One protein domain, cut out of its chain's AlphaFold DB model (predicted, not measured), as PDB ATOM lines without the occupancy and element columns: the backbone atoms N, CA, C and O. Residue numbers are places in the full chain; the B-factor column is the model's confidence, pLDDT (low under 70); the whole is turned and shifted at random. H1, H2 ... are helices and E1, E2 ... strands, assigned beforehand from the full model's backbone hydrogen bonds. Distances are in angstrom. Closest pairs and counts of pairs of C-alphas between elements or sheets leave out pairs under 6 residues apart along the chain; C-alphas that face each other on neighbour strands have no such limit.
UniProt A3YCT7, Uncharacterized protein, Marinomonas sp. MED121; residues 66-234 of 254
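AT A GLANCE: This is residues 66 to 234 of the 254 residues of an uncharacterized protein of Marinomonas sp. MED121 (UniProt A3YCT7). The long helix H5 runs through the middle of an elongated body, between the helical hairpin H3 and H4 on one side and a small three-stranded sheet, E1 E2 E3, on the other. H1 extends the body beyond one end of H5, the short H2 sits between H1 and the beginning of H3, and a tail, residues 216 to 234, folds back after H5. The printed part has 169 residues, with five named helices and three named strands in the order H1 E1 H2 H3 H4 E2 E3 H5; it is mostly helix, and the sheet, in the order E1 E2 E3, is antiparallel. The whole is compact, with a radius of gyration of the C-alphas of 17.1 A, and spans 57 by 33 by 25 A.

IN THESE COORDINATES: H1, residues 66 to 86, is 30.6 A long and begins at C-alpha 66 (282.003, 336.567, 229.566). E1 is residues 92 to 96, and H2 residues 99 to 106. H3, residues 122 to 139, measures 25.4 A, and H4, residues 146 to 162, 24.7 A. E2, residues 165 to 172, measures 19.6 A, and E3 is residues 175 to 180. H5, residues 190 to 215, measures 37.8 A, has a kink of 28 degrees near residue 201, and ends at C-alpha 215 (266.214, 324.229, 241.216).

HOW THE PARTS SIT: H1 touches H2 with residues 76 to 83 alone, the closest C-alphas being those of His 80 and Ile 99, 6.3 A apart. With residues 83 to 86 H1 only grazes the sheet. E1 and E2 are antiparallel, with N 93 and O 169 2.8 A apart. H2 touches H3, about perpendicular at 83 degrees, the closest C-alphas, of Ile 106 and Val 124, being 6.4 A apart. H3 and H4 form a helical hairpin at a shallow tilt of 18 degrees, and their closest C-alphas, of Phe 131 and Asn 155, are 5.5 A apart. With H5 they make a bundle, three helices grouped together; H4 touches H5 at Ser 149 and Asp 194, their closest C-alphas, 7.0 A apart, while H3 and H5 are close but not clearly touching. E2 and E3 form a hairpin, with N 170 and O 177 2.8 A apart. H5 is on the sheet at a height of 9.4 A, in two layers, a helix on one face of a sheet. H5 also touches H1, at a shallow tilt of 31 degrees, opposite ways, with the C-alphas of Phe 79 and Phe 214 closest at 7.5 A. Every O i to N i+4 pair is within hydrogen-bond range in H1, H2, H3 and H4, and 20 of 22 in H5.

THE WHOLE: The two C-alphas farthest apart, of Lys 66 and Ser 143, are 58.3 A apart. The printed part has no cut, and the link from H2 to H3, 15 residues, is long. The mean pLDDT of the printed part is 76.7; 34 residues are under 70, among them residues 142 to 147 and 216 to 234.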
ATOM      1  N   LYS A  66     281.152 337.192 228.546       92.69
ATOM      2  CA  LYS A  66     282.003 336.567 229.566       92.69
ATOM      3  C   LYS A  66     281.185 336.061 230.756       92.69
ATOM      4  O   LYS A  66     281.383 334.929 231.189       92.69
ATOM      5  N   ASN A  67     280.257 336.869 231.259       91.62
ATOM      6  CA  ASN A  67     279.402 336.509 232.386       91.62
ATOM      7  C   ASN A  67     278.515 335.309 232.045       91.62
ATOM      8  O   ASN A  67     278.424 334.380 232.841       91.62
ATOM      9  N   ASN A  68     277.903 335.287 230.858       91.81
ATOM     10  CA  ASN A  68     277.083 334.161 230.412       91.81
ATOM     11  C   ASN A  68     277.904 332.874 230.307       91.81
ATOM     12  O   ASN A  68     277.457 331.833 230.787       91.81
ATOM     13  N   PHE A  69     279.117 332.954 229.756       93.56
ATOM     14  CA  PHE A  69     280.040 331.825 229.698       93.56
ATOM     15  C   PHE A  69     280.386 331.307 231.102       93.56
ATOM     16  O   PHE A  69     280.174 330.130 231.392       93.56
ATOM     17  N   GLU A  70     280.874 332.175 231.993       93.06
ATOM     18  CA  GLU A  70     281.272 331.779 233.349       93.06
ATOM     19  C   GLU A  70     280.100 331.212 234.153       93.06
ATOM     20  O   GLU A  70     280.241 330.173 234.796       93.06
ATOM     21  N   ASN A  71     278.937 331.862 234.099       92.38
ATOM     22  CA  ASN A  71     277.752 331.429 234.831       92.38
ATOM     23  C   ASN A  71     277.216 330.094 234.308       92.38
ATOM     24  O   ASN A  71     276.864 329.230 235.110       92.38
ATOM     25  N   TYR A  72     277.208 329.889 232.985       93.31
ATOM     26  CA  TYR A  72     276.804 328.620 232.382       93.31
ATOM     27  C   TYR A  72     277.652 327.451 232.899       93.31
ATOM     28  O   TYR A  72     277.096 326.447 233.350       93.31
ATOM     29  N   TYR A  73     278.982 327.588 232.892       94.19
ATOM     30  CA  TYR A  73     279.871 326.527 233.373       94.19
ATOM     31  C   TYR A  73     279.793 326.334 234.887       94.19
ATOM     32  O   TYR A  73     279.707 325.192 235.328       94.19
ATOM     33  N   LYS A  74     279.744 327.417 235.675       93.25
ATOM     34  CA  LYS A  74     279.599 327.331 237.138       93.25
ATOM     35  C   LYS A  74     278.306 326.630 237.539       93.25
ATOM     36  O   LYS A  74     278.322 325.749 238.387       93.25
ATOM     37  N   HIS A  75     277.183 326.973 236.912       91.12
ATOM     38  CA  HIS A  75     275.905 326.332 237.216       91.12
ATOM     39  C   HIS A  75     275.901 324.845 236.832       91.12
ATOM     40  O   HIS A  75     275.418 324.007 237.590       91.12
ATOM     41  N   GLN A  76     276.497 324.503 235.686       92.94
ATOM     42  CA  GLN A  76     276.679 323.115 235.264       92.94
ATOM     43  C   GLN A  76     277.588 322.328 236.230       92.94
ATOM     44  O   GLN A  76     277.322 321.156 236.497       92.94
ATOM     45  N   GLU A  77     278.642 322.953 236.760       93.00
ATOM     46  CA  GLU A  77     279.547 322.377 237.762       93.00
ATOM     47  C   GLU A  77     278.843 322.157 239.105       93.00
ATOM     48  O   GLU A  77     278.876 321.041 239.621       93.00
ATOM     49  N   TYR A  78     278.122 323.160 239.615       91.00
ATOM     50  CA  TYR A  78     277.336 323.026 240.843       91.00
ATOM     51  C   TYR A  78     276.272 321.941 240.733       91.00
ATOM     52  O   TYR A  78     276.125 321.136 241.648       91.00
ATOM     53  N   PHE A  79     275.568 321.860 239.601       90.81
ATOM     54  CA  PHE A  79     274.620 320.776 239.362       90.81
ATOM     55  C   PHE A  79     275.314 319.410 239.382       90.81
ATOM     56  O   PHE A  79     274.816 318.454 239.972       90.81
ATOM     57  N   HIS A  80     276.487 319.310 238.756       91.50
ATOM     58  CA  HIS A  80     277.256 318.074 238.727       91.50
ATOM     59  C   HIS A  80     277.703 317.629 240.125       91.50
ATOM     60  O   HIS A  80     277.531 316.463 240.482       91.50
ATOM     61  N   GLU A  81     278.252 318.547 240.917       90.38
ATOM     62  CA  GLU A  81     278.647 318.294 242.303       90.38
ATOM     63  C   GLU A  81     277.442 317.889 243.158       90.38
ATOM     64  O   GLU A  81     277.485 316.869 243.847       90.38
ATOM     65  N   TYR A  82     276.335 318.619 243.035       88.81
ATOM     66  CA  TYR A  82     275.105 318.350 243.765       88.81
ATOM     67  C   TYR A  82     274.554 316.944 243.482       88.81
ATOM     68  O   TYR A  82     274.306 316.176 244.412       88.81
ATOM     69  N   ILE A  83     274.459 316.546 242.206       87.50
ATOM     70  CA  ILE A  83     274.032 315.189 241.834       87.50
ATOM     71  C   ILE A  83     275.003 314.131 242.366       87.50
ATOM     72  O   ILE A  83     274.560 313.096 242.862       87.50
ATOM     73  N   ASN A  84     276.317 314.371 242.312       86.25
ATOM     74  CA  ASN A  84     277.300 313.431 242.858       86.25
ATOM     75  C   ASN A  84     277.167 313.243 244.374       86.25
ATOM     76  O   ASN A  84     277.345 312.123 244.848       86.25
ATOM     77  N   ASN A  85     276.792 314.286 245.112       84.56
ATOM     78  CA  ASN A  85     276.550 314.196 246.552       84.56
ATOM     79  C   ASN A  85     275.317 313.340 246.895       84.56
ATOM     80  O   ASN A  85     275.257 312.752 247.973       84.56
ATOM     81  N   ILE A  86     274.356 313.203 245.974       80.00
ATOM     82  CA  ILE A  86     273.161 312.361 246.155       80.00
ATOM     83  C   ILE A  86     273.446 310.883 245.842       80.00
ATOM     84  O   ILE A  86     272.768 310.007 246.377       80.00
ATOM     85  N   LYS A  87     274.448 310.587 244.999       72.75
ATOM     86  CA  LYS A  87     274.689 309.241 244.444       72.75
ATOM     87  C   LYS A  87     274.898 308.140 245.479       72.75
ATOM     88  O   LYS A  87     274.568 307.005 245.169       72.75
ATOM     89  N   ASN A  88     275.443 308.450 246.655       66.88
ATOM     90  CA  ASN A  88     275.896 307.445 247.617       66.88
ATOM     91  C   ASN A  88     275.206 307.638 248.969       66.88
ATOM     92  O   ASN A  88     275.719 308.337 249.845       66.88
ATOM     93  N   ARG A  89     274.051 306.996 249.158       67.44
ATOM     94  CA  ARG A  89     273.449 306.830 250.488       67.44
ATOM     95  C   ARG A  89     273.659 305.393 250.954       67.44
ATOM     96  O   ARG A  89     273.774 304.488 250.140       67.44
ATOM     97  N   GLN A  90     273.712 305.183 252.270       65.69
ATOM     98  CA  GLN A  90     274.093 303.898 252.890       65.69
ATOM     99  C   GLN A  90     273.343 302.674 252.338       65.69
ATOM    100  O   GLN A  90     273.860 301.564 252.377       65.69
ATOM    101  N   THR A  91     272.129 302.878 251.838       70.38
ATOM    102  CA  THR A  91     271.211 301.837 251.384       70.38
ATOM    103  C   THR A  91     270.941 301.868 249.881       70.38
ATOM    104  O   THR A  91     270.350 300.916 249.379       70.38
ATOM    105  N   VAL A  92     271.347 302.923 249.157       76.19
ATOM    106  CA  VAL A  92     271.145 303.049 247.705       76.19
ATOM    107  C   VAL A  92     272.271 303.808 247.029       76.19
ATOM    108  O   VAL A  92     272.673 304.888 247.466       76.19
ATOM    109  N   GLU A  93     272.700 303.262 245.898       84.38
ATOM    110  CA  GLU A  93     273.723 303.843 245.047       84.38
ATOM    111  C   GLU A  93     273.189 304.085 243.638       84.38
ATOM    112  O   GLU A  93     272.624 303.183 243.015       84.38
ATOM    113  N   PHE A  94     273.406 305.295 243.123       84.75
ATOM    114  CA  PHE A  94     273.015 305.695 241.774       84.75
ATOM    115  C   PHE A  94     274.226 305.914 240.880       84.75
ATOM    116  O   PHE A  94     275.158 306.650 241.209       84.75
ATOM    117  N   GLU A  95     274.145 305.379 239.673       87.56
ATOM    118  CA  GLU A  95     275.069 305.668 238.595       87.56
ATOM    119  C   GLU A  95     274.306 306.312 237.440       87.56
ATOM    120  O   GLU A  95     273.334 305.767 236.916       87.56
ATOM    121  N   PHE A  96     274.748 307.499 237.038       87.06
ATOM    122  CA  PHE A  96     274.132 308.273 235.967       87.06
ATOM    123  C   PHE A  96     274.931 308.080 234.680       87.06
ATOM    124  O   PHE A  96     276.155 308.177 234.708       87.06
ATOM    125  N   PHE A  97     274.249 307.889 233.547       85.62
ATOM    126  CA  PHE A  97     274.891 307.755 232.235       85.62
ATOM    127  C   PHE A  97     275.653 309.026 231.851       85.62
ATOM    128  O   PHE A  97     276.795 308.990 231.403       85.62
ATOM    129  N   ASN A  98     274.997 310.179 232.016       87.62
ATOM    130  CA  ASN A  98     275.571 311.483 231.717       87.62
ATOM    131  C   ASN A  98     274.813 312.588 232.470       87.62
ATOM    132  O   ASN A  98     273.703 312.969 232.078       87.62
ATOM    133  N   ILE A  99     275.440 313.133 233.517       90.31
ATOM    134  CA  ILE A  99     274.879 314.233 234.314       90.31
ATOM    135  C   ILE A  99     274.763 315.515 233.480       90.31
ATOM    136  O   ILE A  99     273.775 316.232 233.590       90.31
ATOM    137  N   TYR A 100     275.705 315.782 232.571       90.62
ATOM    138  CA  TYR A 100     275.601 316.922 231.654       90.62
ATOM    139  C   TYR A 100     274.434 316.768 230.675       90.62
ATOM    140  O   TYR A 100     273.767 317.741 230.327       90.62
ATOM    141  N   GLY A 101     274.149 315.533 230.260       89.56
ATOM    142  CA  GLY A 101     272.958 315.211 229.480       89.56
ATOM    143  C   GLY A 101     271.672 315.497 230.256       89.56
ATOM    144  O   GLY A 101     270.728 316.031 229.678       89.56
ATOM    145  N   LEU A 102     271.648 315.191 231.558       89.12
ATOM    146  CA  LEU A 102     270.516 315.496 232.435       89.12
ATOM    147  C   LEU A 102     270.349 317.010 232.594       89.12
ATOM    148  O   LEU A 102     269.261 317.532 232.372       89.12
ATOM    149  N   TYR A 103     271.443 317.725 232.861       90.94
ATOM    150  CA  TYR A 103     271.457 319.182 232.938       90.94
ATOM    151  C   TYR A 103     270.874 319.825 231.675       90.94
ATOM    152  O   TYR A 103     269.988 320.669 231.756       90.94
ATOM    153  N   LYS A 104     271.313 319.382 230.491       90.06
ATOM    154  CA  LYS A 104     270.827 319.902 229.205       90.06
ATOM    155  C   LYS A 104     269.356 319.564 228.941       90.06
ATOM    156  O   LYS A 104     268.672 320.346 228.290       90.06
ATOM    157  N   LYS A 105     268.869 318.416 229.425       88.31
ATOM    158  CA  LYS A 105     267.445 318.056 229.364       88.31
ATOM    159  C   LYS A 105     266.595 318.988 230.234       88.31
ATOM    160  O   LYS A 105     265.504 319.352 229.818       88.31
ATOM    161  N   ILE A 106     267.095 319.380 231.406       86.50
ATOM    162  CA  ILE A 106     266.367 320.230 232.361       86.50
ATOM    163  C   ILE A 106     266.478 321.724 232.009       86.50
ATOM    164  O   ILE A 106     265.504 322.466 232.126       86.50
ATOM    165  N   HIS A 107     267.633 322.163 231.507       87.19
ATOM    166  CA  HIS A 107     267.898 323.539 231.075       87.19
ATOM    167  C   HIS A 107     268.231 323.626 229.575       87.19
ATOM    168  O   HIS A 107     269.305 324.108 229.204       87.19
ATOM    169  N   PRO A 108     267.321 323.223 228.669       88.31
ATOM    170  CA  PRO A 108     267.599 323.185 227.231       88.31
ATOM    171  C   PRO A 108     267.824 324.573 226.620       88.31
ATOM    172  O   PRO A 108     268.395 324.688 225.538       88.31
ATOM    173  N   LYS A 109     267.375 325.633 227.304       87.31
ATOM    174  CA  LYS A 109     267.535 327.024 226.862       87.31
ATOM    175  C   LYS A 109     268.886 327.629 227.250       87.31
ATOM    176  O   LYS A 109     269.317 328.576 226.590       87.31
ATOM    177  N   ASN A 110     269.552 327.086 228.271       89.88
ATOM    178  CA  ASN A 110     270.836 327.594 228.738       89.88
ATOM    179  C   ASN A 110     271.965 327.136 227.813       89.88
ATOM    180  O   ASN A 110     272.066 325.968 227.441       89.88
ATOM    181  N   ASN A 111     272.824 328.074 227.439       89.19
ATOM    182  CA  ASN A 111     274.026 327.835 226.653       89.19
ATOM    183  C   ASN A 111     275.077 328.914 226.955       89.19
ATOM    184  O   ASN A 111     274.803 329.884 227.655       89.19
ATOM    185  N   ILE A 112     276.270 328.773 226.379       89.44
ATOM    186  CA  ILE A 112     277.394 329.697 226.604       89.44
ATOM    187  C   ILE A 112     277.092 331.166 226.265       89.44
ATOM    188  O   ILE A 112     277.693 332.057 226.850       89.44
ATOM    189  N   ASN A 113     276.167 331.428 225.337       88.38
ATOM    190  CA  ASN A 113     275.823 332.784 224.907       88.38
ATOM    191  C   ASN A 113     274.655 333.360 225.706       88.38
ATOM    192  O   ASN A 113     274.461 334.575 225.719       88.38
ATOM    193  N   LYS A 114     273.852 332.497 226.332       88.38
ATOM    194  CA  LYS A 114     272.624 332.875 227.018       88.38
ATOM    195  C   LYS A 114     272.411 331.982 228.233       88.38
ATOM    196  O   LYS A 114     272.094 330.800 228.089       88.38
ATOM    197  N   PHE A 115     272.534 332.577 229.414       88.75
ATOM    198  CA  PHE A 115     272.347 331.895 230.684       88.75
ATOM    199  C   PHE A 115     271.224 332.546 231.496       88.75
ATOM    200  O   PHE A 115     271.225 333.753 231.720       88.75
ATOM    201  N   GLU A 116     270.277 331.730 231.952       82.88
ATOM    202  CA  GLU A 116     269.189 332.127 232.838       82.88
ATOM    203  C   GLU A 116     269.125 331.124 234.006       82.88
ATOM    204  O   GLU A 116     268.827 329.943 233.810       82.88
ATOM    205  N   THR A 117     269.406 331.579 235.234       72.88
ATOM    206  CA  THR A 117     269.542 330.702 236.416       72.88
ATOM    207  C   THR A 117     268.266 329.916 236.740       72.88
ATOM    208  O   THR A 117     268.335 328.751 237.104       72.88
ATOM    209  N   PHE A 118     267.090 330.529 236.577       68.62
ATOM    210  CA  PHE A 118     265.807 329.976 237.053       68.62
ATOM    211  C   PHE A 118     264.900 329.478 235.927       68.62
ATOM    212  O   PHE A 118     263.707 329.252 236.127       68.62
ATOM    213  N   VAL A 119     265.436 329.342 234.711       69.56
ATOM    214  CA  VAL A 119     264.647 328.871 233.572       69.56
ATOM    215  C   VAL A 119     264.822 327.373 233.417       69.56
ATOM    216  O   VAL A 119     265.775 326.875 232.819       69.56
ATOM    217  N   ILE A 120     263.857 326.670 233.998       71.50
ATOM    218  CA  ILE A 120     263.678 325.226 233.909       71.50
ATOM    219  C   ILE A 120     262.711 324.936 232.757       71.50
ATOM    220  O   ILE A 120     261.700 325.631 232.589       71.50
ATOM    221  N   ASP A 121     263.012 323.915 231.962       73.06
ATOM    222  CA  ASP A 121     262.006 323.272 231.125       73.06
ATOM    223  C   ASP A 121     261.243 322.248 231.967       73.06
ATOM    224  O   ASP A 121     261.767 321.205 232.368       73.06
ATOM    225  N   ASP A 122     259.982 322.565 232.252       72.50
ATOM    226  CA  ASP A 122     259.111 321.695 233.029       72.50
ATOM    227  C   ASP A 122     258.699 320.428 232.263       72.50
ATOM    228  O   ASP A 122     258.096 319.540 232.856       72.50
ATOM    229  N   GLY A 123     259.043 320.289 230.978       79.88
ATOM    230  CA  GLY A 123     258.683 319.139 230.155       79.88
ATOM    231  C   GLY A 123     259.256 317.819 230.669       79.88
ATOM    232  O   GLY A 123     258.558 316.803 230.657       79.88
ATOM    233  N   VAL A 124     260.502 317.814 231.152       80.56
ATOM    234  CA  VAL A 124     261.107 316.615 231.762       80.56
ATOM    235  C   VAL A 124     260.454 316.329 233.106       80.56
ATOM    236  O   VAL A 124     260.046 315.197 233.354       80.56
ATOM    237  N   LEU A 125     260.288 317.356 233.944       80.00
ATOM    238  CA  LEU A 125     259.678 317.213 235.264       80.00
ATOM    239  C   LEU A 125     258.239 316.697 235.160       80.00
ATOM    240  O   LEU A 125     257.903 315.726 235.820       80.00
ATOM    241  N   LYS A 126     257.422 317.247 234.255       82.44
ATOM    242  CA  LYS A 126     256.049 316.792 233.982       82.44
ATOM    243  C   LYS A 126     255.991 315.332 233.556       82.44
ATOM    244  O   LYS A 126     255.122 314.602 234.024       82.44
ATOM    245  N   GLN A 127     256.897 314.903 232.676       83.25
ATOM    246  CA  GLN A 127     256.964 313.501 232.259       83.25
ATOM    247  C   GLN A 127     257.318 312.599 233.437       83.25
ATOM    248  O   GLN A 127     256.658 311.587 233.648       83.25
ATOM    249  N   VAL A 128     258.311 312.985 234.239       84.56
ATOM    250  CA  VAL A 128     258.685 312.210 235.420       84.56
ATOM    251  C   VAL A 128     257.526 312.143 236.417       84.56
ATOM    252  O   VAL A 128     257.163 311.052 236.843       84.56
ATOM    253  N   SER A 129     256.871 313.265 236.715       81.25
ATOM    254  CA  SER A 129     255.698 313.306 237.594       81.25
ATOM    255  C   SER A 129     254.549 312.437 237.091       81.25
ATOM    256  O   SER A 129     253.881 311.791 237.891       81.25
ATOM    257  N   PHE A 130     254.331 312.378 235.775       83.81
ATOM    258  CA  PHE A 130     253.334 311.492 235.179       83.81
ATOM    259  C   PHE A 130     253.640 310.012 235.455       83.81
ATOM    260  O   PHE A 130     252.749 309.276 235.880       83.81
ATOM    261  N   PHE A 131     254.888 309.577 235.258       84.00
ATOM    262  CA  PHE A 131     255.279 308.191 235.529       84.00
ATOM    263  C   PHE A 131     255.265 307.862 237.025       84.00
ATOM    264  O   PHE A 131     254.835 306.775 237.396       84.00
ATOM    265  N   VAL A 132     255.652 308.804 237.887       82.31
ATOM    266  CA  VAL A 132     255.559 308.652 239.349       82.31
ATOM    267  C   VAL A 132     254.108 308.500 239.789       82.31
ATOM    268  O   VAL A 132     253.794 307.607 240.563       82.31
ATOM    269  N   PHE A 133     253.202 309.325 239.260       82.19
ATOM    270  CA  PHE A 133     251.779 309.224 239.570       82.19
ATOM    271  C   PHE A 133     251.197 307.864 239.163       82.19
ATOM    272  O   PHE A 133     250.461 307.252 239.933       82.19
ATOM    273  N   ARG A 134     251.542 307.369 237.966       83.31
ATOM    274  CA  ARG A 134     251.129 306.027 237.526       83.31
ATOM    275  C   ARG A 134     251.691 304.939 238.432       83.31
ATOM    276  O   ARG A 134     250.951 304.039 238.808       83.31
ATOM    277  N   PHE A 135     252.966 305.048 238.786       82.56
ATOM    278  CA  PHE A 135     253.643 304.113 239.670       82.56
ATOM    279  C   PHE A 135     252.986 304.050 241.060       82.56
ATOM    280  O   PHE A 135     252.644 302.969 241.524       82.56
ATOM    281  N   GLU A 136     252.715 305.197 241.687       80.19
ATOM    282  CA  GLU A 136     252.015 305.261 242.979       80.19
ATOM    283  C   GLU A 136     250.589 304.711 242.896       80.19
ATOM    284  O   GLU A 136     250.151 303.990 243.791       80.19
ATOM    285  N   LYS A 137     249.863 305.013 241.811       83.88
ATOM    286  CA  LYS A 137     248.508 304.496 241.612       83.88
ATOM    287  C   LYS A 137     248.495 302.966 241.594       83.88
ATOM    288  O   LYS A 137     247.675 302.380 242.292       83.88
ATOM    289  N   LEU A 138     249.413 302.342 240.858       82.38
ATOM    290  CA  LEU A 138     249.526 300.879 240.774       82.38
ATOM    291  C   LEU A 138     249.870 300.243 242.126       82.38
ATOM    292  O   LEU A 138     249.380 299.166 242.441       82.38
ATOM    293  N   LEU A 139     250.668 300.923 242.954       75.69
ATOM    294  CA  LEU A 139     250.993 300.458 244.307       75.69
ATOM    295  C   LEU A 139     249.845 300.609 245.310       75.69
ATOM    296  O   LEU A 139     249.872 299.974 246.361       75.69
ATOM    297  N   SER A 140     248.867 301.465 245.017       76.50
ATOM    298  CA  SER A 140     247.708 301.701 245.883       76.50
ATOM    299  C   SER A 140     246.533 300.747 245.636       76.50
ATOM    300  O   SER A 140     245.540 300.822 246.354       76.50
ATOM    301  N   GLU A 141     246.615 299.883 244.621       75.31
ATOM    302  CA  GLU A 141     245.560 298.920 244.296       75.31
ATOM    303  C   GLU A 141     245.610 297.708 245.249       75.31
ATOM    304  O   GLU A 141     246.677 297.169 245.527       75.31
ATOM    305  N   ASP A 142     244.443 297.275 245.751       58.00
ATOM    306  CA  ASP A 142     244.294 296.237 246.795       58.00
ATOM    307  C   ASP A 142     244.835 294.842 246.397       58.00
ATOM    308  O   ASP A 142     244.959 293.959 247.250       58.00
ATOM    309  N   SER A 143     245.159 294.627 245.118       61.56
ATOM    310  CA  SER A 143     245.750 293.395 244.588       61.56
ATOM    311  C   SER A 143     247.003 293.709 243.765       61.56
ATOM    312  O   SER A 143     246.926 294.197 242.633       61.56
ATOM    313  N   PHE A 144     248.174 293.439 244.342       62.50
ATOM    314  CA  PHE A 144     249.446 293.516 243.628       62.50
ATOM    315  C   PHE A 144     249.653 292.218 242.836       62.50
ATOM    316  O   PHE A 144     250.229 291.257 243.336       62.50
ATOM    317  N   ASP A 145     249.100 292.180 241.624       67.88
ATOM    318  CA  ASP A 145     249.191 291.028 240.720       67.88
ATOM    319  C   ASP A 145     250.382 291.180 239.745       67.88
ATOM    320  O   ASP A 145     250.883 292.283 239.526       67.88
ATOM    321  N   GLU A 146     250.799 290.096 239.078       63.78
ATOM    322  CA  GLU A 146     251.957 290.051 238.153       63.78
ATOM    323  C   GLU A 146     251.929 291.150 237.062       63.78
ATOM    324  O   GLU A 146     252.958 291.716 236.680       63.78
ATOM    325  N   ILE A 147     250.730 291.514 236.587       66.94
ATOM    326  CA  ILE A 147     250.519 292.599 235.611       66.94
ATOM    327  C   ILE A 147     250.908 293.962 236.207       66.94
ATOM    328  O   ILE A 147     251.567 294.763 235.536       66.94
ATOM    329  N   ASN A 148     250.558 294.204 237.472       77.50
ATOM    330  CA  ASN A 148     250.878 295.440 238.181       77.50
ATOM    331  C   ASN A 148     252.388 295.545 238.435       77.50
ATOM    332  O   ASN A 148     252.958 296.622 238.246       77.50
ATOM    333  N   SER A 149     253.069 294.434 238.741       76.00
ATOM    334  CA  SER A 149     254.533 294.397 238.891       76.00
ATOM    335  C   SER A 149     255.261 294.775 237.595       76.00
ATOM    336  O   SER A 149     256.180 295.602 237.614       76.00
ATOM    337  N   MET A 150     254.825 294.241 236.448       78.81
ATOM    338  CA  MET A 150     255.422 294.557 235.143       78.81
ATOM    339  C   MET A 150     255.190 296.021 234.737       78.81
ATOM    340  O   MET A 150     256.085 296.682 234.202       78.81
ATOM    341  N   GLU A 151     254.004 296.567 235.014       84.19
ATOM    342  CA  GLU A 151     253.708 297.969 234.722       84.19
ATOM    343  C   GLU A 151     254.479 298.919 235.654       84.19
ATOM    344  O   GLU A 151     255.046 299.917 235.197       84.19
ATOM    345  N   CYS A 152     254.604 298.582 236.942       83.44
ATOM    346  CA  CYS A 152     255.482 299.269 237.891       83.44
ATOM    347  C   CYS A 152     256.927 299.313 237.386       83.44
ATOM    348  O   CYS A 152     257.542 300.381 237.349       83.44
ATOM    349  N   TYR A 153     257.439 298.180 236.911       82.56
ATOM    350  CA  TYR A 153     258.775 298.082 236.335       82.56
ATOM    351  C   TYR A 153     258.962 298.998 235.119       82.56
ATOM    352  O   TYR A 153     259.945 299.738 235.030       82.56
ATOM    353  N   SER A 154     257.985 299.013 234.207       86.25
ATOM    354  CA  SER A 154     257.999 299.905 233.045       86.25
ATOM    355  C   SER A 154     258.021 301.381 233.456       86.25
ATOM    356  O   SER A 154     258.751 302.172 232.858       86.25
ATOM    357  N   ASN A 155     257.253 301.770 234.480       87.88
ATOM    358  CA  ASN A 155     257.261 303.142 234.990       87.88
ATOM    359  C   ASN A 155     258.628 303.509 235.598       87.88
ATOM    360  O   ASN A 155     259.158 304.574 235.276       87.88
ATOM    361  N   ILE A 156     259.239 302.621 236.395       86.12
ATOM    362  CA  ILE A 156     260.594 302.812 236.948       86.12
ATOM    363  C   ILE A 156     261.612 303.011 235.818       86.12
ATOM    364  O   ILE A 156     262.379 303.977 235.832       86.12
ATOM    365  N   TYR A 157     261.578 302.151 234.800       87.12
ATOM    366  CA  TYR A 157     262.453 302.245 233.632       87.12
ATOM    367  C   TYR A 157     262.324 303.598 232.912       87.12
ATOM    368  O   TYR A 157     263.329 304.238 232.583       87.12
ATOM    369  N   HIS A 158     261.096 304.077 232.694       89.38
ATOM    370  CA  HIS A 158     260.865 305.382 232.073       89.38
ATOM    371  C   HIS A 158     261.381 306.540 232.931       89.38
ATOM    372  O   HIS A 158     262.023 307.445 232.392       89.38
ATOM    373  N   ILE A 159     261.160 306.500 234.248       88.62
ATOM    374  CA  ILE A 159     261.681 307.505 235.183       88.62
ATOM    375  C   ILE A 159     263.207 307.561 235.090       88.62
ATOM    376  O   ILE A 159     263.777 308.637 234.901       88.62
ATOM    377  N   PHE A 160     263.883 306.416 235.139       88.19
ATOM    378  CA  PHE A 160     265.343 306.361 235.084       88.19
ATOM    379  C   PHE A 160     265.906 306.886 233.769       88.19
ATOM    380  O   PHE A 160     266.847 307.679 233.776       88.19
ATOM    381  N   ASN A 161     265.293 306.531 232.641       88.31
ATOM    382  CA  ASN A 161     265.690 307.054 231.336       88.31
ATOM    383  C   ASN A 161     265.518 308.574 231.219       88.31
ATOM    384  O   ASN A 161     266.356 309.262 230.623       88.31
ATOM    385  N   LEU A 162     264.441 309.122 231.783       88.75
ATOM    386  CA  LEU A 162     264.229 310.569 231.820       88.75
ATOM    387  C   LEU A 162     265.305 311.258 232.663       88.75
ATOM    388  O   LEU A 162     265.865 312.264 232.220       88.75
ATOM    389  N   LEU A 163     265.656 310.662 233.806       88.50
ATOM    390  CA  LEU A 163     266.674 311.149 234.737       88.50
ATOM    391  C   LEU A 163     268.122 310.785 234.349       88.50
ATOM    392  O   LEU A 163     269.051 311.130 235.076       88.50
ATOM    393  N   ASN A 164     268.351 310.121 233.209       89.62
ATOM    394  CA  ASN A 164     269.661 309.594 232.796       89.62
ATOM    395  C   ASN A 164     270.338 308.697 233.856       89.62
ATOM    396  O   ASN A 164     271.568 308.682 233.961       89.62
ATOM    397  N   ILE A 165     269.560 307.945 234.631       88.69
ATOM    398  CA  ILE A 165     270.075 306.941 235.564       88.69
ATOM    399  C   ILE A 165     270.367 305.666 234.761       88.69
ATOM    400  O   ILE A 165     269.498 305.140 234.068       88.69
ATOM    401  N   ASN A 166     271.615 305.206 234.814       88.75
ATOM    402  CA  ASN A 166     272.092 304.002 234.129       88.75
ATOM    403  C   ASN A 166     271.939 302.760 235.005       88.75
ATOM    404  O   ASN A 166     271.593 301.683 234.528       88.75
ATOM    405  N   LYS A 167     272.256 302.912 236.288       88.75
ATOM    406  CA  LYS A 167     272.304 301.803 237.223       88.75
ATOM    407  C   LYS A 167     271.922 302.276 238.611       88.75
ATOM    408  O   LYS A 167     272.293 303.372 239.031       88.75
ATOM    409  N   ILE A 168     271.181 301.432 239.309       86.38
ATOM    410  CA  ILE A 168     270.882 301.602 240.720       86.38
ATOM    411  C   ILE A 168     271.198 300.305 241.454       86.38
ATOM    412  O   ILE A 168     270.893 299.209 240.979       86.38
ATOM    413  N   ARG A 169     271.828 300.441 242.617       85.81
ATOM    414  CA  ARG A 169     272.000 299.353 243.572       85.81
ATOM    415  C   ARG A 169     271.245 299.691 244.838       85.81
ATOM    416  O   ARG A 169     271.392 300.786 245.368       85.81
ATOM    417  N   VAL A 170     270.442 298.752 245.308       81.94
ATOM    418  CA  VAL A 170     269.593 298.904 246.482       81.94
ATOM    419  C   VAL A 170     269.942 297.807 247.471       81.94
ATOM    420  O   VAL A 170     269.934 296.633 247.116       81.94
ATOM    421  N   PHE A 171     270.253 298.175 248.708       78.81
ATOM    422  CA  PHE A 171     270.501 297.209 249.767       78.81
ATOM    423  C   PHE A 171     269.175 296.810 250.420       78.81
ATOM    424  O   PHE A 171     268.493 297.642 251.021       78.81
ATOM    425  N   SER A 172     268.804 295.540 250.291       74.25
ATOM    426  CA  SER A 172     267.585 294.958 250.856       74.25
ATOM    427  C   SER A 172     267.890 293.550 251.369       74.25
ATOM    428  O   SER A 172     268.680 292.830 250.764       74.25
ATOM    429  N   ASP A 173     267.333 293.177 252.522       69.56
ATOM    430  CA  ASP A 173     267.446 291.833 253.112       69.56
ATOM    431  C   ASP A 173     268.875 291.253 253.157       69.56
ATOM    432  O   ASP A 173     269.113 290.069 252.934       69.56
ATOM    433  N   SER A 174     269.852 292.095 253.507       74.62
ATOM    434  CA  SER A 174     271.282 291.747 253.597       74.62
ATOM    435  C   SER A 174     271.984 291.478 252.254       74.62
ATOM    436  O   SER A 174     273.098 290.949 252.246       74.62
ATOM    437  N   CYS A 175     271.386 291.863 251.124       77.62
ATOM    438  CA  CYS A 175     271.984 291.752 249.794       77.62
ATOM    439  C   CYS A 175     271.816 293.037 248.967       77.62
ATOM    440  O   CYS A 175     270.992 293.898 249.271       77.62
ATOM    441  N   TRP A 176     272.629 293.180 247.919       80.94
ATOM    442  CA  TRP A 176     272.479 294.258 246.942       80.94
ATOM    443  C   TRP A 176     271.648 293.769 245.757       80.94
ATOM    444  O   TRP A 176     272.070 292.867 245.036       80.94
ATOM    445  N   LEU A 177     270.498 294.400 245.546       80.44
ATOM    446  CA  LEU A 177     269.690 294.276 244.340       80.44
ATOM    447  C   LEU A 177     270.187 295.296 243.322       80.44
ATOM    448  O   LEU A 177     270.409 296.460 243.659       80.44
ATOM    449  N   GLU A 178     270.373 294.868 242.079       83.38
ATOM    450  CA  GLU A 178     270.920 295.711 241.023       83.38
ATOM    451  C   GLU A 178     269.942 295.807 239.856       83.38
ATOM    452  O   GLU A 178     269.456 294.800 239.341       83.38
ATOM    453  N   PHE A 179     269.666 297.037 239.436       82.31
ATOM    454  CA  PHE A 179     268.930 297.334 238.219       82.31
ATOM    455  C   PHE A 179     269.843 298.117 237.289       82.31
ATOM    456  O   PHE A 179     270.382 299.161 237.666       82.31
ATOM    457  N   ILE A 180     269.976 297.633 236.061       82.81
ATOM    458  CA  ILE A 180     270.696 298.310 234.990       82.81
ATOM    459  C   ILE A 180     269.682 298.616 233.901       82.81
ATOM    460  O   ILE A 180     269.028 297.714 233.390       82.81
ATOM    461  N   THR A 181     269.569 299.878 233.498       78.50
ATOM    462  CA  THR A 181     268.525 300.323 232.567       78.50
ATOM    463  C   THR A 181     268.556 299.535 231.251       78.50
ATOM    464  O   THR A 181     267.509 299.226 230.702       78.50
ATOM    465  N   ASN A 182     269.724 299.094 230.781       76.19
ATOM    466  CA  ASN A 182     269.841 298.314 229.542       76.19
ATOM    467  C   ASN A 182     269.783 296.785 229.715       76.19
ATOM    468  O   ASN A 182     269.617 296.083 228.720       76.19
ATOM    469  N   GLU A 183     269.942 296.264 230.932       77.06
ATOM    470  CA  GLU A 183     270.045 294.812 231.193       77.06
ATOM    471  C   GLU A 183     268.900 294.287 232.064       77.06
ATOM    472  O   GLU A 183     268.681 293.084 232.173       77.06
ATOM    473  N   GLY A 184     268.133 295.202 232.642       73.44
ATOM    474  CA  GLY A 184     267.031 294.926 233.529       73.44
ATOM    475  C   GLY A 184     267.459 294.660 234.975       73.44
ATOM    476  O   GLY A 184     268.496 295.136 235.441       73.44
ATOM    477  N   LEU A 185     266.607 293.951 235.717       74.12
ATOM    478  CA  LEU A 185     266.840 293.586 237.116       74.12
ATOM    479  C   LEU A 185     267.701 292.316 237.178       74.12
ATOM    480  O   LEU A 185     267.393 291.341 236.498       74.12
ATOM    481  N   SER A 186     268.733 292.278 238.023       70.56
ATOM    482  CA  SER A 186     269.623 291.106 238.177       70.56
ATOM    483  C   SER A 186     269.003 289.921 238.947       70.56
ATOM    484  O   SER A 186     269.685 288.952 239.291       70.56
ATOM    485  N   VAL A 187     267.710 290.011 239.234       66.62
ATOM    486  CA  VAL A 187     266.974 289.264 240.256       66.62
ATOM    487  C   VAL A 187     266.287 288.035 239.659       66.62
ATOM    488  O   VAL A 187     265.912 288.039 238.487       66.62
ATOM    489  N   LYS A 188     266.154 286.958 240.450       61.97
ATOM    490  CA  LYS A 188     265.746 285.634 239.941       61.97
ATOM    491  C   LYS A 188     264.350 285.187 240.372       61.97
ATOM    492  O   LYS A 188     263.797 284.324 239.695       61.97
ATOM    493  N   ASN A 189     263.784 285.757 241.440       71.88
ATOM    494  CA  ASN A 189     262.500 285.323 241.998       71.88
ATOM    495  C   ASN A 189     261.497 286.484 242.154       71.88
ATOM    496  O   ASN A 189     261.876 287.614 242.435       71.88
ATOM    497  N   GLU A 190     260.204 286.180 242.038       69.56
ATOM    498  CA  GLU A 190     259.087 287.143 242.061       69.56
ATOM    499  C   GLU A 190     259.022 287.976 243.357       69.56
ATOM    500  O   GLU A 190     258.950 289.198 243.310       69.56
ATOM    501  N   SER A 191     259.217 287.346 244.521       74.38
ATOM    502  CA  SER A 191     259.261 288.044 245.820       74.38
ATOM    503  C   SER A 191     260.370 289.101 245.924       74.38
ATOM    504  O   SER A 191     260.236 290.061 246.679       74.38
ATOM    505  N   GLU A 192     261.481 288.930 245.205       74.19
ATOM    506  CA  GLU A 192     262.580 289.900 245.198       74.19
ATOM    507  C   GLU A 192     262.245 291.107 244.296       74.19
ATOM    508  O   GLU A 192     262.726 292.215 244.545       74.19
ATOM    509  N   ILE A 193     261.390 290.917 243.280       74.38
ATOM    510  CA  ILE A 193     260.875 291.986 242.408       74.38
ATOM    511  C   ILE A 193     259.934 292.894 243.200       74.38
ATOM    512  O   ILE A 193     260.086 294.114 243.151       74.38
ATOM    513  N   ASP A 194     259.014 292.320 243.972       76.06
ATOM    514  CA  ASP A 194     258.073 293.091 244.791       76.06
ATOM    515  C   ASP A 194     258.814 293.915 245.851       76.06
ATOM    516  O   ASP A 194     258.593 295.123 245.985       76.06
ATOM    517  N   ASN A 195     259.780 293.291 246.537       76.38
ATOM    518  CA  ASN A 195     260.659 293.990 247.474       76.38
ATOM    519  C   ASN A 195     261.435 295.117 246.779       76.38
ATOM    520  O   ASN A 195     261.496 296.230 247.306       76.38
ATOM    521  N   PHE A 196     261.987 294.878 245.585       79.25
ATOM    522  CA  PHE A 196     262.653 295.923 244.809       79.25
ATOM    523  C   PHE A 196     261.708 297.092 244.509       79.25
ATOM    524  O   PHE A 196     262.073 298.238 244.759       79.25
ATOM    525  N   ILE A 197     260.492 296.826 244.029       79.56
ATOM    526  CA  ILE A 197     259.505 297.856 243.683       79.56
ATOM    527  C   ILE A 197     259.139 298.712 244.907       79.56
ATOM    528  O   ILE A 197     259.156 299.944 244.825       79.56
ATOM    529  N   ILE A 198     258.866 298.083 246.053       76.25
ATOM    530  CA  ILE A 198     258.533 298.787 247.303       76.25
ATOM    531  C   ILE A 198     259.688 299.682 247.742       76.25
ATOM    532  O   ILE A 198     259.485 300.841 248.112       76.25
ATOM    533  N   VAL A 199     260.915 299.163 247.697       78.19
ATOM    534  CA  VAL A 199     262.083 299.946 248.087       78.19
ATOM    535  C   VAL A 199     262.294 301.099 247.101       78.19
ATOM    536  O   VAL A 199     262.492 302.239 247.524       78.19
ATOM    537  N   MET A 200     262.153 300.839 245.801       79.00
ATOM    538  CA  MET A 200     262.280 301.839 244.743       79.00
ATOM    539  C   MET A 200     261.335 303.021 244.908       79.00
ATOM    540  O   MET A 200     261.754 304.159 244.694       79.00
ATOM    541  N   ARG A 201     260.095 302.774 245.336       80.31
ATOM    542  CA  ARG A 201     259.107 303.820 245.611       80.31
ATOM    543  C   ARG A 201     259.665 304.940 246.480       80.31
ATOM    544  O   ARG A 201     259.647 306.107 246.089       80.31
ATOM    545  N   ASN A 202     260.233 304.574 247.624       74.94
ATOM    546  CA  ASN A 202     260.763 305.542 248.580       74.94
ATOM    547  C   ASN A 202     261.932 306.338 247.981       74.94
ATOM    548  O   ASN A 202     262.033 307.547 248.182       74.94
ATOM    549  N   TYR A 203     262.797 305.682 247.206       78.31
ATOM    550  CA  TYR A 203     263.970 306.338 246.629       78.31
ATOM    551  C   TYR A 203     263.655 307.238 245.445       78.31
ATOM    552  O   TYR A 203     264.275 308.290 245.331       78.31
ATOM    553  N   ILE A 204     262.692 306.880 244.596       79.31
ATOM    554  CA  ILE A 204     262.264 307.739 243.485       79.31
ATOM    555  C   ILE A 204     261.788 309.087 244.025       79.31
ATOM    556  O   ILE A 204     262.227 310.126 243.538       79.31
ATOM    557  N   VAL A 205     260.965 309.082 245.077       75.62
ATOM    558  CA  VAL A 205     260.495 310.315 245.722       75.62
ATOM    559  C   VAL A 205     261.663 311.128 246.285       75.62
ATOM    560  O   VAL A 205     261.732 312.333 246.058       75.62
ATOM    561  N   ILE A 206     262.613 310.478 246.967       77.06
ATOM    562  CA  ILE A 206     263.799 311.151 247.521       77.06
ATOM    563  C   ILE A 206     264.628 311.805 246.412       77.06
ATOM    564  O   ILE A 206     264.910 312.995 246.497       77.06
ATOM    565  N   ILE A 207     264.994 311.066 245.360       79.12
ATOM    566  CA  ILE A 207     265.791 311.604 244.246       79.12
ATOM    567  C   ILE A 207     265.090 312.800 243.615       79.12
ATOM    568  O   ILE A 207     265.738 313.786 243.287       79.12
ATOM    569  N   LEU A 208     263.774 312.713 243.424       78.81
ATOM    570  CA  LEU A 208     263.021 313.789 242.797       78.81
ATOM    571  C   LEU A 208     262.979 315.031 243.661       78.81
ATOM    572  O   LEU A 208     263.188 316.116 243.131       78.81
ATOM    573  N   ASN A 209     262.780 314.874 244.966       76.56
ATOM    574  CA  ASN A 209     262.863 315.986 245.901       76.56
ATOM    575  C   ASN A 209     264.225 316.670 245.855       76.56
ATOM    576  O   ASN A 209     264.275 317.892 245.821       76.56
ATOM    577  N   GLU A 210     265.313 315.903 245.811       79.81
ATOM    578  CA  GLU A 210     266.663 316.465 245.732       79.81
ATOM    579  C   GLU A 210     266.906 317.160 244.383       79.81
ATOM    580  O   GLU A 210     267.376 318.290 244.312       79.81
ATOM    581  N   ILE A 211     266.519 316.525 243.275       78.94
ATOM    582  CA  ILE A 211     266.631 317.143 241.950       78.94
ATOM    583  C   ILE A 211     265.823 318.448 241.906       78.94
ATOM    584  O   ILE A 211     266.323 319.446 241.405       78.94
ATOM    585  N   ILE A 212     264.606 318.469 242.454       76.56
ATOM    586  CA  ILE A 212     263.747 319.660 242.493       76.56
ATOM    587  C   ILE A 212     264.319 320.738 243.422       76.56
ATOM    588  O   ILE A 212     264.311 321.911 243.044       76.56
ATOM    589  N   SER A 213     264.837 320.369 244.596       76.56
ATOM    590  CA  SER A 213     265.356 321.319 245.586       76.56
ATOM    591  C   SER A 213     266.603 322.052 245.099       76.56
ATOM    592  O   SER A 213     266.794 323.217 245.447       76.56
ATOM    593  N   PHE A 214     267.403 321.434 244.222       78.75
ATOM    594  CA  PHE A 214     268.471 322.145 243.518       78.75
ATOM    595  C   PHE A 214     267.939 323.338 242.713       78.75
ATOM    596  O   PHE A 214     268.590 324.378 242.642       78.75
ATOM    597  N   PHE A 215     266.766 323.195 242.091       72.38
ATOM    598  CA  PHE A 215     266.214 324.229 241.216       72.38
ATOM    599  C   PHE A 215     265.359 325.263 241.945       72.38
ATOM    600  O   PHE A 215     265.328 326.422 241.529       72.38
ATOM    601  N   SER A 216     264.647 324.849 242.993       66.06
ATOM    602  CA  SER A 216     263.855 325.742 243.834       66.06
ATOM    603  C   SER A 216     264.040 325.382 245.311       66.06
ATOM    604  O   SER A 216     263.299 324.548 245.839       66.06
ATOM    605  N   PRO A 217     265.041 325.983 245.983       57.59
ATOM    606  CA  PRO A 217     265.337 325.677 247.380       57.59
ATOM    607  C   PRO A 217     264.186 326.030 248.335       57.59
ATOM    608  O   PRO A 217     264.082 325.421 249.397       57.59
ATOM    609  N   ASP A 218     263.301 326.954 247.938       49.59
ATOM    610  CA  ASP A 218     262.176 327.432 248.751       49.59
ATOM    611  C   ASP A 218     260.845 326.691 248.478       49.59
ATOM    612  O   ASP A 218     259.911 326.816 249.268       49.59
ATOM    613  N   ASP A 219     260.749 325.877 247.413       48.25
ATOM    614  CA  ASP A 219     259.509 325.174 247.006       48.25
ATOM    615  C   ASP A 219     259.487 323.675 247.386       48.25
ATOM    616  O   ASP A 219     258.795 322.860 246.765       48.25
ATOM    617  N   VAL A 220     260.246 323.260 248.403       40.91
ATOM    618  CA  VAL A 220     260.292 321.847 248.807       40.91
ATOM    619  C   VAL A 220     259.118 321.499 249.716       40.91
ATOM    620  O   VAL A 220     259.224 321.662 250.924       40.91
ATOM    621  N   TYR A 221     258.056 320.904 249.161       42.38
ATOM    622  CA  TYR A 221     257.166 320.008 249.913       42.38
ATOM    623  C   TYR A 221     256.559 318.916 249.015       42.38
ATOM    624  O   TYR A 221     255.416 319.009 248.578       42.38
ATOM    625  N   ILE A 222     257.283 317.809 248.814       43.06
ATOM    626  CA  ILE A 222     256.625 316.494 248.728       43.06
ATOM    627  C   ILE A 222     256.710 315.876 250.127       43.06
ATOM    628  O   ILE A 222     257.502 314.969 250.374       43.06
ATOM    629  N   THR A 223     255.964 316.423 251.089       34.69
ATOM    630  CA  THR A 223     255.913 315.885 252.463       34.69
ATOM    631  C   THR A 223     254.616 315.164 252.803       34.69
ATOM    632  O   THR A 223     254.466 314.740 253.939       34.69
ATOM    633  N   ASP A 224     253.713 314.936 251.850       37.09
ATOM    634  CA  ASP A 224     252.470 314.192 252.105       37.09
ATOM    635  C   ASP A 224     252.203 313.126 251.029       37.09
ATOM    636  O   ASP A 224     251.264 313.203 250.245       37.09
ATOM    637  N   LEU A 225     253.063 312.103 250.983       40.75
ATOM    638  CA  LEU A 225     252.793 310.840 250.267       40.75
ATOM    639  C   LEU A 225     252.584 309.648 251.224       40.75
ATOM    640  O   LEU A 225     252.349 308.524 250.780       40.75
ATOM    641  N   SER A 226     252.669 309.879 252.541       31.08
ATOM    642  CA  SER A 226     252.409 308.879 253.588       31.08
ATOM    643  C   SER A 226     251.018 309.000 254.218       31.08
ATOM    644  O   SER A 226     250.557 308.047 254.847       31.08
ATOM    645  N   SER A 227     250.326 310.129 254.034       31.25
ATOM    646  CA  SER A 227     248.929 310.308 254.424       31.25
ATOM    647  C   SER A 227     248.061 310.225 253.164       31.25
ATOM    648  O   SER A 227     248.326 310.884 252.163       31.25
ATOM    649  N   GLY A 228     247.104 309.296 253.155       30.70
ATOM    650  CA  GLY A 228     246.382 308.883 251.953       30.70
ATOM    651  C   GLY A 228     245.830 310.038 251.112       30.70
ATOM    652  O   GLY A 228     245.312 311.012 251.645       30.70
ATOM    653  N   PHE A 229     245.919 309.871 249.788       37.22
ATOM    654  CA  PHE A 229     245.218 310.659 248.771       37.22
ATOM    655  C   PHE A 229     245.126 312.167 249.069       37.22
ATOM    656  O   PHE A 229     244.051 312.692 249.349       37.22
ATOM    657  N   SER A 230     246.232 312.896 248.914       27.56
ATOM    658  CA  SER A 230     246.158 314.344 248.726       27.56
ATOM    659  C   SER A 230     247.100 314.799 247.623       27.56
ATOM    660  O   SER A 230     248.318 314.675 247.678       27.56
ATOM    661  N   THR A 231     246.477 315.316 246.577       34.44
ATOM    662  CA  THR A 231     247.053 316.074 245.478       34.44
ATOM    663  C   THR A 231     247.947 317.226 245.958       34.44
ATOM    664  O   THR A 231     247.492 318.365 246.057       34.44
ATOM    665  N   ALA A 232     249.238 316.978 246.162       30.52
ATOM    666  CA  ALA A 232     250.255 318.013 246.006       30.52
ATOM    667  C   ALA A 232     250.557 318.132 244.507       30.52
ATOM    668  O   ALA A 232     251.490 317.535 243.970       30.52
ATOM    669  N   TYR A 233     249.683 318.846 243.794       36.94
ATOM    670  CA  TYR A 233     250.000 319.300 242.448       36.94
ATOM    671  C   TYR A 233     251.315 320.071 242.512       36.94
ATOM    672  O   TYR A 233     251.472 320.967 243.339       36.94
ATOM    673  N   ILE A 234     252.236 319.762 241.604       40.19
ATOM    674  CA  ILE A 234     253.381 320.622 241.331       40.19
ATOM    675  C   ILE A 234     252.838 321.890 240.646       40.19
ATOM    676  O   ILE A 234     252.872 322.032 239.423       40.19
TER     677      ILE A 234